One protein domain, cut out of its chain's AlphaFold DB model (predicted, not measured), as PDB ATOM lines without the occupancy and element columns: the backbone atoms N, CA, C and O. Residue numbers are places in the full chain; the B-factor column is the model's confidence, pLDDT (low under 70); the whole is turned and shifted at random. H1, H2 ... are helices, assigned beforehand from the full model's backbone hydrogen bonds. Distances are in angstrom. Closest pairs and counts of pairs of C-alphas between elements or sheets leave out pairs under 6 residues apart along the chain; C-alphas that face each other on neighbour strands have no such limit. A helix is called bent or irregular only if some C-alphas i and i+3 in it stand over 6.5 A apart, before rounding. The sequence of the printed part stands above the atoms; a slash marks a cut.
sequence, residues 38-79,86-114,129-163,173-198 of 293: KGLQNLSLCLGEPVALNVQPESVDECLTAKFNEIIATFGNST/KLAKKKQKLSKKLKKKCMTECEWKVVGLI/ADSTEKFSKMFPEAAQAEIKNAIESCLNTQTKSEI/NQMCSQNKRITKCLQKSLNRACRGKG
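Overview. This is residues 38 to 79, 86 to 114, 129 to 163 and 173 to 198 of the 293 residues of an uncharacterized protein of Orchesella cincta (UniProt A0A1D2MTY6). Two pairs of helices stand one beyond the other along an elongated model: H2 crosses H3 in one half, and H5 and H7 run side by side in opposite ways in the other. The halves join where residues 104 to 108 of H3, past a kink, meet residues 180 to 183 of H7; little H6 packs on H3 near this join, H1 packs on the far part of H7, and H4 packs on H5. The printed part has 132 residues with seven named helices, H1 to H7 in chain order, and no named strand; the class is all helix. It is only just compact, close to loose, with a radius of gyration of the C-alphas of 16.7 A, and spans 56 by 34 by 24 A.

Arrangement. The longest helix by residues, H3, residues 86 to 110, has a kink of 55 degrees near residue 104, and it is irregular, with C-alphas 101 and 104 7.3 A apart. It touches H2, residues 57 to 76, at a steep tilt of 45 degrees, opposite ways; their closest C-alphas, of Val 60 and Cys 106, are 5.6 A apart. With residues 98 to 105 alone H3 touches H6, residues 173 to 177, closest at the C-alphas of Cys 102 and Cys 176, 5.4 A. H3 also touches H7, residues 180 to 196, at a steep tilt of 41 degrees, the same way, closest at the C-alphas of Glu 105 and Thr 183, 6.4 A. H7 touches H5, residues 141 to 161, at a shallow tilt of 26 degrees, opposite ways, closest at the C-alphas of Cys 154 and Cys 185, 5.6 A. H5 is irregular, with C-alphas 142 and 145 7.1 A apart. With residues 144 to 152 alone it touches H4, residues 129 to 136, at a steep tilt of 45 degrees, closest at the C-alphas of Ser 136 and Gln 144, 4.9 A. With residues 190 to 195 alone H7 touches H1, residues 41 to 47, at 37 degrees, only just steep, closest at the C-alphas of Cys 46 and Cys 194, 4.2 A. H2 and H5 are apart. Every O i to N i+4 pair is within hydrogen-bond range in H2, H4, H6 and H7, against 19 of 21 in H3, 11 of 17 in H5 and 0 of 3 in H1, where 4 of 4 O i to N i+3 pairs are.

Along the chain. H3 is 33.1 A long from C-alpha 86 at (-5.569, 4.645, -45.886), H5 31.9 A, H2 28.0 A and H7 24.1 A, ending at C-alpha 196 at (-10.941, -46.006, -41.089). H1 begins at C-alpha 41 at (-5.652, -31.146, -34.513).

Size, cuts and confidence. The C-alphas farthest apart, of Thr 79 and Ala 142, are 56.5 A apart. Residues 80 to 85, 115 to 128 and 164 to 172 are cut out, with C-alpha gaps of 12.8 A, 10.9 A and 17.4 A. Of the links printed whole, H4 to H5 and H6 to H7 are tight and H1 to H2 is short. The mean pLDDT of the printed part is 73.6; it is under 70 in 41 residues, among them 38 to 56.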
ATOM      1  N   LYS A  38      -8.627 -26.384 -36.040       52.47
ATOM      2  CA  LYS A  38      -9.345 -27.409 -36.819       52.47
ATOM      3  C   LYS A  38      -8.507 -28.095 -37.903       52.47
ATOM      4  O   LYS A  38      -8.867 -29.189 -38.327       52.47
ATOM      5  N   GLY A  39      -7.418 -27.474 -38.360       49.50
ATOM      6  CA  GLY A  39      -6.631 -27.977 -39.493       49.50
ATOM      7  C   GLY A  39      -5.849 -29.241 -39.148       49.50
ATOM      8  O   GLY A  39      -6.144 -30.318 -39.663       49.50
ATOM      9  N   LEU A  40      -4.891 -29.099 -38.230       53.62
ATOM     10  CA  LEU A  40      -3.960 -30.163 -37.846       53.62
ATOM     11  C   LEU A  40      -4.370 -30.933 -36.585       53.62
ATOM     12  O   LEU A  40      -3.910 -32.051 -36.401       53.62
ATOM     13  N   GLN A  41      -5.264 -30.414 -35.733       57.91
ATOM     14  CA  GLN A  41      -5.652 -31.146 -34.513       57.91
ATOM     15  C   GLN A  41      -6.426 -32.432 -34.810       57.91
ATOM     16  O   GLN A  41      -6.420 -33.332 -33.980       57.91
ATOM     17  N   ASN A  42      -7.024 -32.578 -35.997       55.09
ATOM     18  CA  ASN A  42      -7.649 -33.842 -36.391       55.09
ATOM     19  C   ASN A  42      -6.634 -34.977 -36.620       55.09
ATOM     20  O   ASN A  42      -7.025 -36.137 -36.610       55.09
ATOM     21  N   LEU A  43      -5.335 -34.678 -36.739       56.91
ATOM     22  CA  LEU A  43      -4.290 -35.705 -36.736       56.91
ATOM     23  C   LEU A  43      -4.167 -36.416 -35.385       56.91
ATOM     24  O   LEU A  43      -3.754 -37.571 -35.351       56.91
ATOM     25  N   SER A  44      -4.582 -35.776 -34.286       58.69
ATOM     26  CA  SER A  44      -4.637 -36.437 -32.975       58.69
ATOM     27  C   SER A  44      -5.573 -37.653 -32.975       58.69
ATOM     28  O   SER A  44      -5.306 -38.631 -32.283       58.69
ATOM     29  N   LEU A  45      -6.611 -37.653 -33.824       58.22
ATOM     30  CA  LEU A  45      -7.526 -38.788 -33.973       58.22
ATOM     31  C   LEU A  45      -6.845 -40.016 -34.597       58.22
ATOM     32  O   LEU A  45      -7.271 -41.133 -34.333       58.22
ATOM     33  N   CYS A  46      -5.795 -39.836 -35.407       59.53
ATOM     34  CA  CYS A  46      -5.045 -40.948 -36.008       59.53
ATOM     35  C   CYS A  46      -4.166 -41.693 -35.001       59.53
ATOM     36  O   CYS A  46      -3.859 -42.870 -35.196       59.53
ATOM     37  N   LEU A  47      -3.671 -40.973 -33.998       58.00
ATOM     38  CA  LEU A  47      -2.529 -41.391 -33.193       58.00
ATOM     39  C   LEU A  47      -2.905 -41.713 -31.749       58.00
ATOM     40  O   LEU A  47      -2.062 -42.211 -31.014       58.00
ATOM     41  N   GLY A  48      -4.150 -41.446 -31.337       54.59
ATOM     42  CA  GLY A  48      -4.615 -41.631 -29.955       54.59
ATOM     43  C   GLY A  48      -4.028 -40.606 -28.979       54.59
ATOM     44  O   GLY A  48      -4.665 -40.265 -27.988       54.59
ATOM     45  N   GLU A  49      -2.869 -40.046 -29.314       50.84
ATOM     46  CA  GLU A  49      -2.221 -38.925 -28.655       50.84
ATOM     47  C   GLU A  49      -2.071 -37.746 -29.627       50.84
ATOM     48  O   GLU A  49      -1.946 -37.931 -30.846       50.84
ATOM     49  N   PRO A  50      -2.084 -36.500 -29.122       52.50
ATOM     50  CA  PRO A  50      -1.769 -35.340 -29.935       52.50
ATOM     51  C   PRO A  50      -0.326 -35.464 -30.418       52.50
ATOM     52  O   PRO A  50       0.612 -35.168 -29.680       52.50
ATOM     53  N   VAL A  51      -0.136 -35.873 -31.674       52.16
ATOM     54  CA  VAL A  51       1.169 -35.731 -32.309       52.16
ATOM     55  C   VAL A  51       1.454 -34.249 -32.402       52.16
ATOM     56  O   VAL A  51       0.876 -33.516 -33.209       52.16
ATOM     57  N   ALA A  52       2.348 -33.815 -31.521       52.66
ATOM     58  CA  ALA A  52       3.036 -32.557 -31.643       52.66
ATOM     59  C   ALA A  52       3.915 -32.671 -32.887       52.66
ATOM     60  O   ALA A  52       5.100 -32.992 -32.815       52.66
ATOM     61  N   LEU A  53       3.318 -32.425 -34.056       58.72
ATOM     62  CA  LEU A  53       4.094 -31.965 -35.190       58.72
ATOM     63  C   LEU A  53       4.868 -30.769 -34.649       58.72
ATOM     64  O   LEU A  53       4.253 -29.778 -34.249       58.72
ATOM     65  N   ASN A  54       6.189 -30.905 -34.542       60.81
ATOM     66  CA  ASN A  54       7.073 -29.852 -34.057       60.81
ATOM     67  C   ASN A  54       7.182 -28.760 -35.130       60.81
ATOM     68  O   ASN A  54       8.240 -28.502 -35.701       60.81
ATOM     69  N   VAL A  55       6.035 -28.184 -35.475       68.31
ATOM     70  CA  VAL A  55       5.899 -27.010 -36.311       68.31
ATOM     71  C   VAL A  55       6.269 -25.866 -35.394       68.31
ATOM     72  O   VAL A  55       5.464 -25.435 -34.565       68.31
ATOM     73  N   GLN A  56       7.515 -25.409 -35.494       69.62
ATOM     74  CA  GLN A  56       7.919 -24.231 -34.749       69.62
ATOM     75  C   GLN A  56       7.048 -23.058 -35.215       69.62
ATOM     76  O   GLN A  56       7.046 -22.753 -36.411       69.62
ATOM     77  N   PRO A  57       6.301 -22.396 -34.317       70.81
ATOM     78  CA  PRO A  57       5.394 -21.314 -34.699       70.81
ATOM     79  C   PRO A  57       6.136 -20.176 -35.416       70.81
ATOM     80  O   PRO A  57       5.578 -19.558 -36.320       70.81
ATOM     81  N   GLU A  58       7.418 -19.982 -35.090       78.56
ATOM     82  CA  GLU A  58       8.314 -19.017 -35.735       78.56
ATOM     83  C   GLU A  58       8.429 -19.258 -37.246       78.56
ATOM     84  O   GLU A  58       8.257 -18.331 -38.031       78.56
ATOM     85  N   SER A  59       8.585 -20.512 -37.676       80.50
ATOM     86  CA  SER A  59       8.692 -20.857 -39.102       80.50
ATOM     87  C   SER A  59       7.392 -20.621 -39.889       80.50
ATOM     88  O   SER A  59       7.417 -20.278 -41.075       80.50
ATOM     89  N   VAL A  60       6.231 -20.745 -39.233       79.44
ATOM     90  CA  VAL A  60       4.926 -20.444 -39.847       79.44
ATOM     91  C   VAL A  60       4.739 -18.934 -39.975       79.44
ATOM     92  O   VAL A  60       4.293 -18.460 -41.022       79.44
ATOM     93  N   ASP A  61       5.100 -18.168 -38.944       80.75
ATOM     94  CA  ASP A  61       5.043 -16.705 -38.991       80.75
ATOM     95  C   ASP A  61       6.063 -16.129 -39.993       80.75
ATOM     96  O   ASP A  61       5.741 -15.164 -40.693       80.75
ATOM     97  N   GLU A  62       7.235 -16.748 -40.165       86.19
ATOM     98  CA  GLU A  62       8.193 -16.418 -41.230       86.19
ATOM     99  C   GLU A  62       7.596 -16.652 -42.623       86.19
ATOM    100  O   GLU A  62       7.639 -15.755 -43.470       86.19
ATOM    101  N   CYS A  63       6.959 -17.805 -42.853       83.56
ATOM    102  CA  CYS A  63       6.265 -18.097 -44.112       83.56
ATOM    103  C   CYS A  63       5.160 -17.073 -44.414       83.56
ATOM    104  O   CYS A  63       5.060 -16.556 -45.533       83.56
ATOM    105  N   LEU A  64       4.342 -16.741 -43.412       83.06
ATOM    106  CA  LEU A  64       3.280 -15.743 -43.541       83.06
ATOM    107  C   LEU A  64       3.845 -14.351 -43.832       83.06
ATOM    108  O   LEU A  64       3.293 -13.624 -44.661       83.06
ATOM    109  N   THR A  65       4.946 -13.988 -43.176       83.88
ATOM    110  CA  THR A  65       5.627 -12.705 -43.370       83.88
ATOM    111  C   THR A  65       6.225 -12.606 -44.769       83.88
ATOM    112  O   THR A  65       6.022 -11.595 -45.441       83.88
ATOM    113  N   ALA A  66       6.880 -13.662 -45.256       84.50
ATOM    114  CA  ALA A  66       7.410 -13.727 -46.617       84.50
ATOM    115  C   ALA A  66       6.299 -13.530 -47.661       84.50
ATOM    116  O   ALA A  66       6.399 -12.647 -48.514       84.50
ATOM    117  N   LYS A  67       5.181 -14.259 -47.527       80.12
ATOM    118  CA  LYS A  67       4.006 -14.111 -48.404       80.12
ATOM    119  C   LYS A  67       3.393 -12.714 -48.335       80.12
ATOM    120  O   LYS A  67       2.984 -12.156 -49.351       80.12
ATOM    121  N   PHE A  68       3.327 -12.124 -47.147       81.94
ATOM    122  CA  PHE A  68       2.817 -10.768 -46.979       81.94
ATOM    123  C   PHE A  68       3.718  -9.723 -47.648       81.94
ATOM    124  O   PHE A  68       3.209  -8.821 -48.317       81.94
ATOM    125  N   ASN A  69       5.037  -9.864 -47.517       82.31
ATOM    126  CA  ASN A  69       6.014  -8.980 -48.148       82.31
ATOM    127  C   ASN A  69       5.966  -9.077 -49.675       82.31
ATOM    128  O   ASN A  69       5.970  -8.044 -50.339       82.31
ATOM    129  N   GLU A  70       5.833 -10.281 -50.228       80.69
ATOM    130  CA  GLU A  70       5.670 -10.514 -51.669       80.69
ATOM    131  C   GLU A  70       4.418  -9.799 -52.216       80.69
ATOM    132  O   GLU A  70       4.446  -9.107 -53.240       80.69
ATOM    133  N   ILE A  71       3.315  -9.875 -51.473       74.81
ATOM    134  CA  ILE A  71       2.063  -9.209 -51.836       74.81
ATOM    135  C   ILE A  71       2.201  -7.693 -51.738       74.81
ATOM    136  O   ILE A  71       1.806  -6.985 -52.664       74.81
ATOM    137  N   ILE A  72       2.779  -7.179 -50.650       74.69
ATOM    138  CA  ILE A  72       3.022  -5.743 -50.502       74.69
ATOM    139  C   ILE A  72       3.939  -5.225 -51.605       74.69
ATOM    140  O   ILE A  72       3.649  -4.160 -52.139       74.69
ATOM    141  N   ALA A  73       5.004  -5.945 -51.958       75.38
ATOM    142  CA  ALA A  73       5.902  -5.561 -53.043       75.38
ATOM    143  C   ALA A  73       5.143  -5.449 -54.372       75.38
ATOM    144  O   ALA A  73       5.333  -4.497 -55.124       75.38
ATOM    145  N   THR A  74       4.196  -6.359 -54.611       69.44
ATOM    146  CA  THR A  74       3.325  -6.316 -55.792       69.44
ATOM    147  C   THR A  74       2.395  -5.094 -55.781       69.44
ATOM    148  O   THR A  74       2.206  -4.458 -56.815       69.44
ATOM    149  N   PHE A  75       1.834  -4.729 -54.623       65.81
ATOM    150  CA  PHE A  75       1.001  -3.526 -54.480       65.81
ATOM    151  C   PHE A  75       1.809  -2.223 -54.518       65.81
ATOM    152  O   PHE A  75       1.293  -1.215 -54.981       65.81
ATOM    153  N   GLY A  76       3.056  -2.226 -54.044       62.97
ATOM    154  CA  GLY A  76       3.916  -1.042 -53.972       62.97
ATOM    155  C   GLY A  76       4.306  -0.472 -55.336       62.97
ATOM    156  O   GLY A  76       4.579   0.718 -55.434       62.97
ATOM    157  N   ASN A  77       4.256  -1.290 -56.389       57.91
ATOM    158  CA  ASN A  77       4.472  -0.844 -57.766       57.91
ATOM    159  C   ASN A  77       3.225  -0.185 -58.389       57.91
ATOM    160  O   ASN A  77       3.310   0.389 -59.471       57.91
ATOM    161  N   SER A  78       2.070  -0.258 -57.719       51.31
ATOM    162  CA  SER A  78       0.800   0.324 -58.143       51.31
ATOM    163  C   SER A  78       0.426   1.490 -57.217       51.31
ATOM    164  O   SER A  78      -0.166   1.281 -56.163       51.31
ATOM    165  N   THR A  79       0.712   2.703 -57.687       49.59
ATOM    166  CA  THR A  79       0.050   3.986 -57.367       49.59
ATOM    167  C   THR A  79       0.279   4.714 -56.024       49.59
ATOM    168  O   THR A  79      -0.019   4.244 -54.929       49.59
ATOM    169  N   LYS A  86      -4.711   5.620 -45.181       74.12
ATOM    170  CA  LYS A  86      -5.569   4.645 -45.886       74.12
ATOM    171  C   LYS A  86      -4.775   3.397 -46.280       74.12
ATOM    172  O   LYS A  86      -5.299   2.286 -46.174       74.12
ATOM    173  N   LEU A  87      -3.506   3.559 -46.662       73.25
ATOM    174  CA  LEU A  87      -2.618   2.447 -47.000       73.25
ATOM    175  C   LEU A  87      -2.321   1.554 -45.786       73.25
ATOM    176  O   LEU A  87      -2.414   0.334 -45.901       73.25
ATOM    177  N   ALA A  88      -2.042   2.136 -44.615       78.38
ATOM    178  CA  ALA A  88      -1.820   1.377 -43.382       78.38
ATOM    179  C   ALA A  88      -3.051   0.534 -42.993       78.38
ATOM    180  O   ALA A  88      -2.925  -0.667 -42.741       78.38
ATOM    181  N   LYS A  89      -4.259   1.119 -43.047       82.06
ATOM    182  CA  LYS A  89      -5.520   0.398 -42.777       82.06
ATOM    183  C   LYS A  89      -5.755  -0.734 -43.786       82.06
ATOM    184  O   LYS A  89      -6.162  -1.830 -43.395       82.06
ATOM    185  N   LYS A  90      -5.459  -0.511 -45.075       77.94
ATOM    186  CA  LYS A  90      -5.531  -1.552 -46.117       77.94
ATOM    187  C   LYS A  90      -4.520  -2.679 -45.877       77.94
ATOM    188  O   LYS A  90      -4.916  -3.840 -45.921       77.94
ATOM    189  N   LYS A  91      -3.261  -2.363 -45.548       78.62
ATOM    190  CA  LYS A  91      -2.219  -3.354 -45.217       78.62
ATOM    191  C   LYS A  91      -2.607  -4.207 -44.010       78.62
ATOM    192  O   LYS A  91      -2.486  -5.426 -44.070       78.62
ATOM    193  N   GLN A  92      -3.147  -3.597 -42.954       82.25
ATOM    194  CA  GLN A  92      -3.602  -4.330 -41.771       82.25
ATOM    195  C   GLN A  92      -4.777  -5.271 -42.091       82.25
ATOM    196  O   GLN A  92      -4.761  -6.436 -41.691       82.25
ATOM    197  N   LYS A  93      -5.785  -4.801 -42.844       82.56
ATOM    198  CA  LYS A  93      -6.904  -5.650 -43.299       82.56
ATOM    199  C   LYS A  93      -6.413  -6.806 -44.175       82.56
ATOM    200  O   LYS A  93      -6.876  -7.935 -44.014       82.56
ATOM    201  N   LEU A  94      -5.465  -6.539 -45.072       77.44
ATOM    202  CA  LEU A  94      -4.881  -7.544 -45.953       77.44
ATOM    203  C   LEU A  94      -4.082  -8.587 -45.167       77.44
ATOM    204  O   LEU A  94      -4.279  -9.772 -45.399       77.44
ATOM    205  N   SER A  95      -3.269  -8.165 -44.195       78.38
ATOM    206  CA  SER A  95      -2.507  -9.055 -43.310       78.38
ATOM    207  C   SER A  95      -3.424 -10.025 -42.564       78.38
ATOM    208  O   SER A  95      -3.213 -11.236 -42.610       78.38
ATOM    209  N   LYS A  96      -4.516  -9.524 -41.965       83.19
ATOM    210  CA  LYS A  96      -5.515 -10.369 -41.287       83.19
ATOM    211  C   LYS A  96      -6.158 -11.382 -42.240       83.19
ATOM    212  O   LYS A  96      -6.285 -12.556 -41.895       83.19
ATOM    213  N   LYS A  97      -6.538 -10.949 -43.450       80.69
ATOM    214  CA  LYS A  97      -7.095 -11.845 -44.480       80.69
ATOM    215  C   LYS A  97      -6.072 -12.889 -44.935       80.69
ATOM    216  O   LYS A  97      -6.447 -14.046 -45.112       80.69
ATOM    217  N   LEU A  98      -4.804 -12.503 -45.083       78.75
ATOM    218  CA  LEU A  98      -3.727 -13.411 -45.463       78.75
ATOM    219  C   LEU A  98      -3.491 -14.465 -44.397       78.75
ATOM    220  O   LEU A  98      -3.505 -15.647 -44.707       78.75
ATOM    221  N   LYS A  99      -3.360 -14.048 -43.136       82.50
ATOM    222  CA  LYS A  99      -3.160 -14.971 -42.019       82.50
ATOM    223  C   LYS A  99      -4.281 -16.009 -41.977       82.50
ATOM    224  O   LYS A  99      -3.995 -17.193 -41.915       82.50
ATOM    225  N   LYS A 100      -5.547 -15.608 -42.152       81.88
ATOM    226  CA  LYS A 100      -6.674 -16.560 -42.205       81.88
ATOM    227  C   LYS A 100      -6.600 -17.532 -43.393       81.88
ATOM    228  O   LYS A 100      -6.974 -18.689 -43.240       81.88
ATOM    229  N   LYS A 101      -6.174 -17.076 -44.576       78.88
ATOM    230  CA  LYS A 101      -6.187 -17.894 -45.806       78.88
ATOM    231  C   LYS A 101      -4.940 -18.760 -45.991       78.88
ATOM    232  O   LYS A 101      -5.065 -19.865 -46.501       78.88
ATOM    233  N   CYS A 102      -3.774 -18.258 -45.601       82.38
ATOM    234  CA  CYS A 102      -2.475 -18.861 -45.892       82.38
ATOM    235  C   CYS A 102      -1.870 -19.580 -44.682       82.38
ATOM    236  O   CYS A 102      -0.865 -20.255 -44.848       82.38
ATOM    237  N   MET A 103      -2.445 -19.455 -43.476       84.00
ATOM    238  CA  MET A 103      -1.919 -20.122 -42.275       84.00
ATOM    239  C   MET A 103      -1.788 -21.626 -42.486       84.00
ATOM    240  O   MET A 103      -0.697 -22.156 -42.340       84.00
ATOM    241  N   THR A 104      -2.857 -22.293 -42.920       79.31
ATOM    242  CA  THR A 104      -2.820 -23.743 -43.136       79.31
ATOM    243  C   THR A 104      -1.841 -24.129 -44.243       79.31
ATOM    244  O   THR A 104      -1.115 -25.101 -44.108       79.31
ATOM    245  N   GLU A 105      -1.751 -23.345 -45.317       82.56
ATOM    246  CA  GLU A 105      -0.742 -23.574 -46.355       82.56
ATOM    247  C   GLU A 105       0.686 -23.455 -45.806       82.56
ATOM    248  O   GLU A 105       1.518 -24.314 -46.086       82.56
ATOM    249  N   CYS A 106       0.968 -22.420 -45.013       83.81
ATOM    250  CA  CYS A 106       2.269 -22.232 -44.385       83.81
ATOM    251  C   CYS A 106       2.598 -23.355 -43.399       83.81
ATOM    252  O   CYS A 106       3.740 -23.796 -43.370       83.81
ATOM    253  N   GLU A 107       1.619 -23.872 -42.655       83.44
ATOM    254  CA  GLU A 107       1.801 -25.060 -41.814       83.44
ATOM    255  C   GLU A 107       2.244 -26.269 -42.656       83.44
ATOM    256  O   GLU A 107       3.268 -26.882 -42.364       83.44
ATOM    257  N   TRP A 108       1.542 -26.575 -43.753       80.81
ATOM    258  CA  TRP A 108       1.910 -27.690 -44.639       80.81
ATOM    259  C   TRP A 108       3.247 -27.478 -45.361       80.81
ATOM    260  O   TRP A 108       3.965 -28.445 -45.628       80.81
ATOM    261  N   LYS A 109       3.599 -26.223 -45.660       81.88
ATOM    262  CA  LYS A 109       4.886 -25.840 -46.251       81.88
ATOM    263  C   LYS A 109       6.037 -26.045 -45.265       81.88
ATOM    264  O   LYS A 109       7.056 -26.611 -45.641       81.88
ATOM    265  N   VAL A 110       5.861 -25.644 -44.006       81.88
ATOM    266  CA  VAL A 110       6.841 -25.869 -42.928       81.88
ATOM    267  C   VAL A 110       7.057 -27.360 -42.679       81.88
ATOM    268  O   VAL A 110       8.183 -27.795 -42.460       81.88
ATOM    269  N   VAL A 111       5.994 -28.160 -42.772       78.38
ATOM    270  CA  VAL A 111       6.073 -29.626 -42.663       78.38
ATOM    271  C   VAL A 111       6.755 -30.262 -43.892       78.38
ATOM    272  O   VAL A 111       7.118 -31.435 -43.861       78.38
ATOM    273  N   GLY A 112       6.987 -29.495 -44.964       79.25
ATOM    274  CA  GLY A 112       7.670 -29.951 -46.178       79.25
ATOM    275  C   GLY A 112       6.779 -30.739 -47.139       79.25
ATOM    276  O   GLY A 112       7.275 -31.319 -48.099       79.25
ATOM    277  N   LEU A 113       5.464 -30.771 -46.911       78.12
ATOM    278  CA  LEU A 113       4.528 -31.524 -47.754       78.12
ATOM    279  C   LEU A 113       4.070 -30.753 -48.989       78.12
ATOM    280  O   LEU A 113       3.626 -31.359 -49.959       78.12
ATOM    281  N   ILE A 114       4.162 -29.424 -48.959       75.44
ATOM    282  CA  ILE A 114       3.865 -28.575 -50.110       75.44
ATOM    283  C   ILE A 114       5.181 -27.990 -50.618       75.44
ATOM    284  O   ILE A 114       5.872 -27.318 -49.844       75.44
ATOM    285  N   ALA A 129       9.369 -36.429 -52.172       71.06
ATOM    286  CA  ALA A 129       9.329 -37.848 -51.818       71.06
ATOM    287  C   ALA A 129       9.946 -38.083 -50.429       71.06
ATOM    288  O   ALA A 129       9.312 -38.704 -49.576       71.06
ATOM    289  N   ASP A 130      11.108 -37.475 -50.165       78.38
ATOM    290  CA  ASP A 130      11.786 -37.542 -48.865       78.38
ATOM    291  C   ASP A 130      10.936 -36.930 -47.741       78.38
ATOM    292  O   ASP A 130      10.823 -37.488 -46.644       78.38
ATOM    293  N   SER A 131      10.278 -35.798 -48.012       79.69
ATOM    294  CA  SER A 131       9.400 -35.134 -47.041       79.69
ATOM    295  C   SER A 131       8.123 -35.933 -46.775       79.69
ATOM    296  O   SER A 131       7.688 -36.042 -45.628       79.69
ATOM    297  N   THR A 132       7.556 -36.557 -47.810       82.25
ATOM    298  CA  THR A 132       6.389 -37.444 -47.687       82.25
ATOM    299  C   THR A 132       6.731 -38.685 -46.873       82.25
ATOM    300  O   THR A 132       5.958 -39.086 -46.000       82.25
ATOM    301  N   GLU A 133       7.905 -39.277 -47.097       82.31
ATOM    302  CA  GLU A 133       8.374 -40.424 -46.324       82.31
ATOM    303  C   GLU A 133       8.618 -40.045 -44.858       82.31
ATOM    304  O   GLU A 133       8.148 -40.734 -43.950       82.31
ATOM    305  N   LYS A 134       9.285 -38.913 -44.608       82.94
ATOM    306  CA  LYS A 134       9.531 -38.403 -43.253       82.94
ATOM    307  C   LYS A 134       8.235 -38.091 -42.508       82.94
ATOM    308  O   LYS A 134       8.140 -38.382 -41.318       82.94
ATOM    309  N   PHE A 135       7.241 -37.532 -43.194       82.25
ATOM    310  CA  PHE A 135       5.930 -37.268 -42.612       82.25
ATOM    311  C   PHE A 135       5.163 -38.561 -42.327       82.25
ATOM    312  O   PHE A 135       4.595 -38.710 -41.251       82.25
ATOM    313  N   SER A 136       5.198 -39.530 -43.244       83.81
ATOM    314  CA  SER A 136       4.521 -40.820 -43.063       83.81
ATOM    315  C   SER A 136       5.079 -41.584 -41.859       83.81
ATOM    316  O   SER A 136       4.310 -42.174 -41.111       83.81
ATOM    317  N   LYS A 137       6.387 -41.485 -41.586       84.75
ATOM    318  CA  LYS A 137       7.031 -42.072 -40.394       84.75
ATOM    319  C   LYS A 137       6.515 -41.522 -39.057       84.75
ATOM    320  O   LYS A 137       6.756 -42.142 -38.027       84.75
ATOM    321  N   MET A 138       5.800 -40.393 -39.053       79.25
ATOM    322  CA  MET A 138       5.154 -39.851 -37.847       79.25
ATOM    323  C   MET A 138       3.867 -40.598 -37.473       79.25
ATOM    324  O   MET A 138       3.284 -40.320 -36.429       79.25
ATOM    325  N   PHE A 139       3.416 -41.530 -38.314       80.50
ATOM    326  CA  PHE A 139       2.215 -42.328 -38.103       80.50
ATOM    327  C   PHE A 139       2.559 -43.778 -37.753       80.50
ATOM    328  O   PHE A 139       3.646 -44.253 -38.098       80.50
ATOM    329  N   PRO A 140       1.638 -44.517 -37.103       79.88
ATOM    330  CA  PRO A 140       1.840 -45.935 -36.830       79.88
ATOM    331  C   PRO A 140       2.094 -46.691 -38.135       79.88
ATOM    332  O   PRO A 140       1.438 -46.393 -39.132       79.88
ATOM    333  N   GLU A 141       2.984 -47.686 -38.119       83.31
ATOM    334  CA  GLU A 141       3.439 -48.442 -39.302       83.31
ATOM    335  C   GLU A 141       2.285 -48.892 -40.214       83.31
ATOM    336  O   GLU A 141       2.303 -48.653 -41.420       83.31
ATOM    337  N   ALA A 142       1.204 -49.397 -39.614       79.94
ATOM    338  CA  ALA A 142      -0.003 -49.829 -40.319       79.94
ATOM    339  C   ALA A 142      -0.716 -48.731 -41.141       79.94
ATOM    340  O   ALA A 142      -1.478 -49.052 -42.043       79.94
ATOM    341  N   ALA A 143      -0.513 -47.447 -40.826       78.44
ATOM    342  CA  ALA A 143      -1.114 -46.308 -41.527       78.44
ATOM    343  C   ALA A 143      -0.136 -45.594 -42.478       78.44
ATOM    344  O   ALA A 143      -0.564 -44.764 -43.278       78.44
ATOM    345  N   GLN A 144       1.166 -45.897 -42.419       84.81
ATOM    346  CA  GLN A 144       2.179 -45.153 -43.176       84.81
ATOM    347  C   GLN A 144       1.980 -45.287 -44.688       84.81
ATOM    348  O   GLN A 144       2.053 -44.289 -45.399       84.81
ATOM    349  N   ALA A 145       1.682 -46.495 -45.175       85.44
ATOM    350  CA  ALA A 145       1.456 -46.742 -46.599       85.44
ATOM    351  C   ALA A 145       0.199 -46.026 -47.124       85.44
ATOM    352  O   ALA A 145       0.233 -45.420 -48.195       85.44
ATOM    353  N   GLU A 146      -0.896 -46.044 -46.358       84.75
ATOM    354  CA  GLU A 146      -2.142 -45.365 -46.729       84.75
ATOM    355  C   GLU A 146      -1.952 -43.843 -46.774       84.75
ATOM    356  O   GLU A 146      -2.348 -43.189 -47.737       84.75
ATOM    357  N   ILE A 147      -1.276 -43.286 -45.767       82.62
ATOM    358  CA  ILE A 147      -0.998 -41.852 -45.674       82.62
ATOM    359  C   ILE A 147      -0.064 -41.404 -46.797       82.62
ATOM    360  O   ILE A 147      -0.355 -40.407 -47.458       82.62
ATOM    361  N   LYS A 148       1.001 -42.165 -47.068       87.12
ATOM    362  CA  LYS A 148       1.917 -41.907 -48.182       87.12
ATOM    363  C   LYS A 148       1.172 -41.864 -49.516       87.12
ATOM    364  O   LYS A 148       1.245 -40.860 -50.221       87.12
ATOM    365  N   ASN A 149       0.381 -42.896 -49.814       86.75
ATOM    366  CA  ASN A 149      -0.401 -42.971 -51.051       86.75
ATOM    367  C   ASN A 149      -1.397 -41.811 -51.174       86.75
ATOM    368  O   ASN A 149      -1.600 -41.262 -52.260       86.75
ATOM    369  N   ALA A 150      -2.020 -41.409 -50.065       85.19
ATOM    370  CA  ALA A 150      -2.987 -40.326 -50.074       85.19
ATOM    371  C   ALA A 150      -2.326 -38.951 -50.288       85.19
ATOM    372  O   ALA A 150      -2.875 -38.119 -51.013       85.19
ATOM    373  N   ILE A 151      -1.136 -38.727 -49.720       84.00
ATOM    374  CA  ILE A 151      -0.327 -37.524 -49.960       84.00
ATOM    375  C   ILE A 151       0.104 -37.460 -51.427       84.00
ATOM    376  O   ILE A 151      -0.133 -36.447 -52.087       84.00
ATOM    377  N   GLU A 152       0.671 -38.544 -51.960       86.50
ATOM    378  CA  GLU A 152       1.115 -38.618 -53.356       86.50
ATOM    379  C   GLU A 152      -0.045 -38.388 -54.334       86.50
ATOM    380  O   GLU A 152       0.081 -37.615 -55.286       86.50
ATOM    381  N   SER A 153      -1.213 -38.981 -54.067       86.19
ATOM    382  CA  SER A 153      -2.434 -38.751 -54.848       86.19
ATOM    383  C   SER A 153      -2.845 -37.272 -54.841       86.19
ATOM    384  O   SER A 153      -3.078 -36.679 -55.899       86.19
ATOM    385  N   CYS A 154      -2.849 -36.630 -53.668       84.94
ATOM    386  CA  CYS A 154      -3.179 -35.212 -53.542       84.94
ATOM    387  C   CYS A 154      -2.205 -34.304 -54.304       84.94
ATOM    388  O   CYS A 154      -2.646 -33.379 -54.989       84.94
ATOM    389  N   LEU A 155      -0.903 -34.576 -54.245       81.38
ATOM    390  CA  LEU A 155       0.109 -33.800 -54.966       81.38
ATOM    391  C   LEU A 155      -0.002 -33.991 -56.487       81.38
ATOM    392  O   LEU A 155       0.033 -33.018 -57.240       81.38
ATOM    393  N   ASN A 156      -0.259 -35.217 -56.946       79.38
ATOM    394  CA  ASN A 156      -0.431 -35.526 -58.368       79.38
ATOM    395  C   ASN A 156      -1.688 -34.888 -58.989       79.38
ATOM    396  O   ASN A 156      -1.721 -34.636 -60.194       79.38
ATOM    397  N   THR A 157      -2.728 -34.585 -58.203       71.38
ATOM    398  CA  THR A 157      -3.905 -33.855 -58.716       71.38
ATOM    399  C   THR A 157      -3.635 -32.371 -58.993       71.38
ATOM    400  O   THR A 157      -4.331 -31.771 -59.820       71.38
ATOM    401  N   GLN A 158      -2.616 -31.767 -58.368       66.38
ATOM    402  CA  GLN A 158      -2.280 -30.352 -58.564       66.38
ATOM    403  C   GLN A 158      -1.744 -30.087 -59.972       66.38
ATOM    404  O   GLN A 158      -2.258 -29.191 -60.651       66.38
ATOM    405  N   THR A 159      -0.788 -30.902 -60.432       58.72
ATOM    406  CA  THR A 159      -0.093 -30.729 -61.723       58.72
ATOM    407  C   THR A 159      -1.053 -30.721 -62.912       58.72
ATOM    408  O   THR A 159      -0.818 -30.030 -63.900       58.72
ATOM    409  N   LYS A 160      -2.196 -31.410 -62.801       55.03
ATOM    410  CA  LYS A 160      -3.235 -31.441 -63.843       55.03
ATOM    411  C   LYS A 160      -4.149 -30.211 -63.853       55.03
ATOM    412  O   LYS A 160      -4.770 -29.927 -64.875       55.03
ATOM    413  N   SER A 161      -4.271 -29.484 -62.738       52.84
ATOM    414  CA  SER A 161      -5.258 -28.401 -62.585       52.84
ATOM    415  C   SER A 161      -4.695 -26.985 -62.755       52.84
ATOM    416  O   SER A 161      -5.467 -26.047 -62.966       52.84
ATOM    417  N   GLU A 162      -3.371 -26.833 -62.715       51.50
ATOM    418  CA  GLU A 162      -2.674 -25.543 -62.812       51.50
ATOM    419  C   GLU A 162      -2.680 -24.948 -64.232       51.50
ATOM    420  O   GLU A 162      -2.559 -23.740 -64.409       51.50
ATOM    421  N   ILE A 163      -2.955 -25.766 -65.251       50.34
ATOM    422  CA  ILE A 163      -2.901 -25.359 -66.664       50.34
ATOM    423  C   ILE A 163      -4.157 -24.571 -67.112       50.34
ATOM    424  O   ILE A 163      -4.168 -23.988 -68.192       50.34
ATOM    425  N   ASN A 173      -4.986 -13.188 -53.729       59.50
ATOM    426  CA  ASN A 173      -5.845 -14.354 -53.505       59.50
ATOM    427  C   ASN A 173      -5.329 -15.580 -54.265       59.50
ATOM    428  O   ASN A 173      -5.487 -16.690 -53.767       59.50
ATOM    429  N   GLN A 174      -4.709 -15.388 -55.435       65.56
ATOM    430  CA  GLN A 174      -4.164 -16.482 -56.238       65.56
ATOM    431  C   GLN A 174      -3.036 -17.211 -55.494       65.56
ATOM    432  O   GLN A 174      -3.083 -18.439 -55.395       65.56
ATOM    433  N   MET A 175      -2.108 -16.462 -54.885       61.59
ATOM    434  CA  MET A 175      -0.905 -17.021 -54.254       61.59
ATOM    435  C   MET A 175      -1.173 -17.978 -53.095       61.59
ATOM    436  O   MET A 175      -0.402 -18.914 -52.932       61.59
ATOM    437  N   CYS A 176      -2.253 -17.782 -52.331       69.12
ATOM    438  CA  CYS A 176      -2.639 -18.731 -51.278       69.12
ATOM    439  C   CYS A 176      -3.759 -19.699 -51.695       69.12
ATOM    440  O   CYS A 176      -4.212 -20.544 -50.926       69.12
ATOM    441  N   SER A 177      -4.291 -19.549 -52.912       66.69
ATOM    442  CA  SER A 177      -5.362 -20.415 -53.420       66.69
ATOM    443  C   SER A 177      -4.842 -21.642 -54.160       66.69
ATOM    444  O   SER A 177      -5.526 -22.666 -54.147       66.69
ATOM    445  N   GLN A 178      -3.650 -21.568 -54.765       66.06
ATOM    446  CA  GLN A 178      -3.065 -22.687 -55.514       66.06
ATOM    447  C   GLN A 178      -2.900 -23.921 -54.621       66.06
ATOM    448  O   GLN A 178      -3.345 -25.013 -54.969       66.06
ATOM    449  N   ASN A 179      -2.403 -23.717 -53.405       71.88
ATOM    450  CA  ASN A 179      -2.165 -24.787 -52.442       71.88
ATOM    451  C   ASN A 179      -3.386 -25.121 -51.575       71.88
ATOM    452  O   ASN A 179      -3.375 -26.109 -50.838       71.88
ATOM    453  N   LYS A 180      -4.486 -24.362 -51.695       78.00
ATOM    454  CA  LYS A 180      -5.737 -24.615 -50.962       78.00
ATOM    455  C   LYS A 180      -6.343 -25.970 -51.325       78.00
ATOM    456  O   LYS A 180      -6.906 -26.637 -50.461       78.00
ATOM    457  N   ARG A 181      -6.244 -26.383 -52.593       77.12
ATOM    458  CA  ARG A 181      -6.756 -27.685 -53.053       77.12
ATOM    459  C   ARG A 181      -5.961 -28.843 -52.464       77.12
ATOM    460  O   ARG A 181      -6.579 -29.749 -51.918       77.12
ATOM    461  N   ILE A 182      -4.629 -28.764 -52.496       76.56
ATOM    462  CA  ILE A 182      -3.760 -29.762 -51.856       76.56
ATOM    463  C   ILE A 182      -4.032 -29.806 -50.365       76.56
ATOM    464  O   ILE A 182      -4.305 -30.869 -49.838       76.56
ATOM    465  N   THR A 183      -4.043 -28.652 -49.703       78.62
ATOM    466  CA  THR A 183      -4.320 -28.545 -48.268       78.62
ATOM    467  C   THR A 183      -5.637 -29.230 -47.897       78.62
ATOM    468  O   THR A 183      -5.681 -30.032 -46.967       78.62
ATOM    469  N   LYS A 184      -6.712 -28.972 -48.657       82.69
ATOM    470  CA  LYS A 184      -8.008 -29.640 -48.463       82.69
ATOM    471  C   LYS A 184      -7.938 -31.141 -48.736       82.69
ATOM    472  O   LYS A 184      -8.524 -31.913 -47.983       82.69
ATOM    473  N   CYS A 185      -7.253 -31.546 -49.804       83.44
ATOM    474  CA  CYS A 185      -7.078 -32.949 -50.156       83.44
ATOM    475  C   CYS A 185      -6.318 -33.693 -49.054       83.44
ATOM    476  O   CYS A 185      -6.833 -34.676 -48.539       83.44
ATOM    477  N   LEU A 186      -5.171 -33.167 -48.612       80.94
ATOM    478  CA  LEU A 186      -4.375 -33.693 -47.506       80.94
ATOM    479  C   LEU A 186      -5.219 -33.821 -46.242       80.94
ATOM    480  O   LEU A 186      -5.271 -34.891 -45.648       80.94
ATOM    481  N   GLN A 187      -5.949 -32.767 -45.871       82.44
ATOM    482  CA  GLN A 187      -6.804 -32.791 -44.689       82.44
ATOM    483  C   GLN A 187      -7.904 -33.861 -44.791       82.44
ATOM    484  O   GLN A 187      -8.127 -34.597 -43.833       82.44
ATOM    485  N   LYS A 188      -8.578 -33.991 -45.943       83.69
ATOM    486  CA  LYS A 188      -9.629 -35.002 -46.159       83.69
ATOM    487  C   LYS A 188      -9.057 -36.422 -46.162       83.69
ATOM    488  O   LYS A 188      -9.612 -37.298 -45.504       83.69
ATOM    489  N   SER A 189      -7.947 -36.626 -46.858       81.88
ATOM    490  CA  SER A 189      -7.218 -37.889 -46.946       81.88
ATOM    491  C   SER A 189      -6.736 -38.371 -45.585       81.88
ATOM    492  O   SER A 189      -7.009 -39.506 -45.205       81.88
ATOM    493  N   LEU A 190      -6.098 -37.490 -44.812       78.69
ATOM    494  CA  LEU A 190      -5.640 -37.802 -43.461       78.69
ATOM    495  C   LEU A 190      -6.822 -38.123 -42.554       78.69
ATOM    496  O   LEU A 190      -6.821 -39.162 -41.908       78.69
ATOM    497  N   ASN A 191      -7.885 -37.315 -42.584       79.00
ATOM    498  CA  ASN A 191      -9.097 -37.607 -41.818       79.00
ATOM    499  C   ASN A 191      -9.704 -38.974 -42.172       79.00
ATOM    500  O   ASN A 191     -10.214 -39.653 -41.282       79.00
ATOM    501  N   ARG A 192      -9.656 -39.387 -43.445       79.19
ATOM    502  CA  ARG A 192     -10.157 -40.695 -43.887       79.19
ATOM    503  C   ARG A 192      -9.286 -41.837 -43.365       79.19
ATOM    504  O   ARG A 192      -9.837 -42.751 -42.755       79.19
ATOM    505  N   ALA A 193      -7.968 -41.726 -43.518       73.94
ATOM    506  CA  ALA A 193      -7.010 -42.702 -42.999       73.94
ATOM    507  C   ALA A 193      -7.123 -42.849 -41.468       73.94
ATOM    508  O   ALA A 193      -7.089 -43.955 -40.933       73.94
ATOM    509  N   CYS A 194      -7.362 -41.746 -40.744       69.75
ATOM    510  CA  CYS A 194      -7.583 -41.784 -39.296       69.75
ATOM    511  C   CYS A 194      -8.919 -42.432 -38.910       69.75
ATOM    512  O   CYS A 194      -8.987 -43.200 -37.953       69.75
ATOM    513  N   ARG A 195     -10.005 -42.116 -39.629       71.62
ATOM    514  CA  ARG A 195     -11.358 -42.606 -39.311       71.62
ATOM    515  C   ARG A 195     -11.571 -44.075 -39.676       71.62
ATOM    516  O   ARG A 195     -12.366 -44.734 -39.009       71.62
ATOM    517  N   GLY A 196     -10.860 -44.598 -40.677       59.62
ATOM    518  CA  GLY A 196     -10.941 -46.006 -41.089       59.62
ATOM    519  C   GLY A 196     -10.640 -46.993 -39.955       59.62
ATOM    520  O   GLY A 196     -11.281 -48.039 -39.865       59.62
ATOM    521  N   LYS A 197      -9.770 -46.615 -39.008       54.72
ATOM    522  CA  LYS A 197      -9.442 -47.436 -37.829       54.72
ATOM    523  C   LYS A 197     -10.556 -47.531 -36.782       54.72
ATOM    524  O   LYS A 197     -10.561 -48.474 -36.001       54.72
ATOM    525  N   GLY A 198     -11.506 -46.594 -36.762       48.00
ATOM    526  CA  GLY A 198     -12.599 -46.585 -35.782       48.00
ATOM    527  C   GLY A 198     -13.817 -47.428 -36.170       48.00
ATOM    528  O   GLY A 198     -14.687 -47.646 -35.332       48.00
TER     529      GLY A 198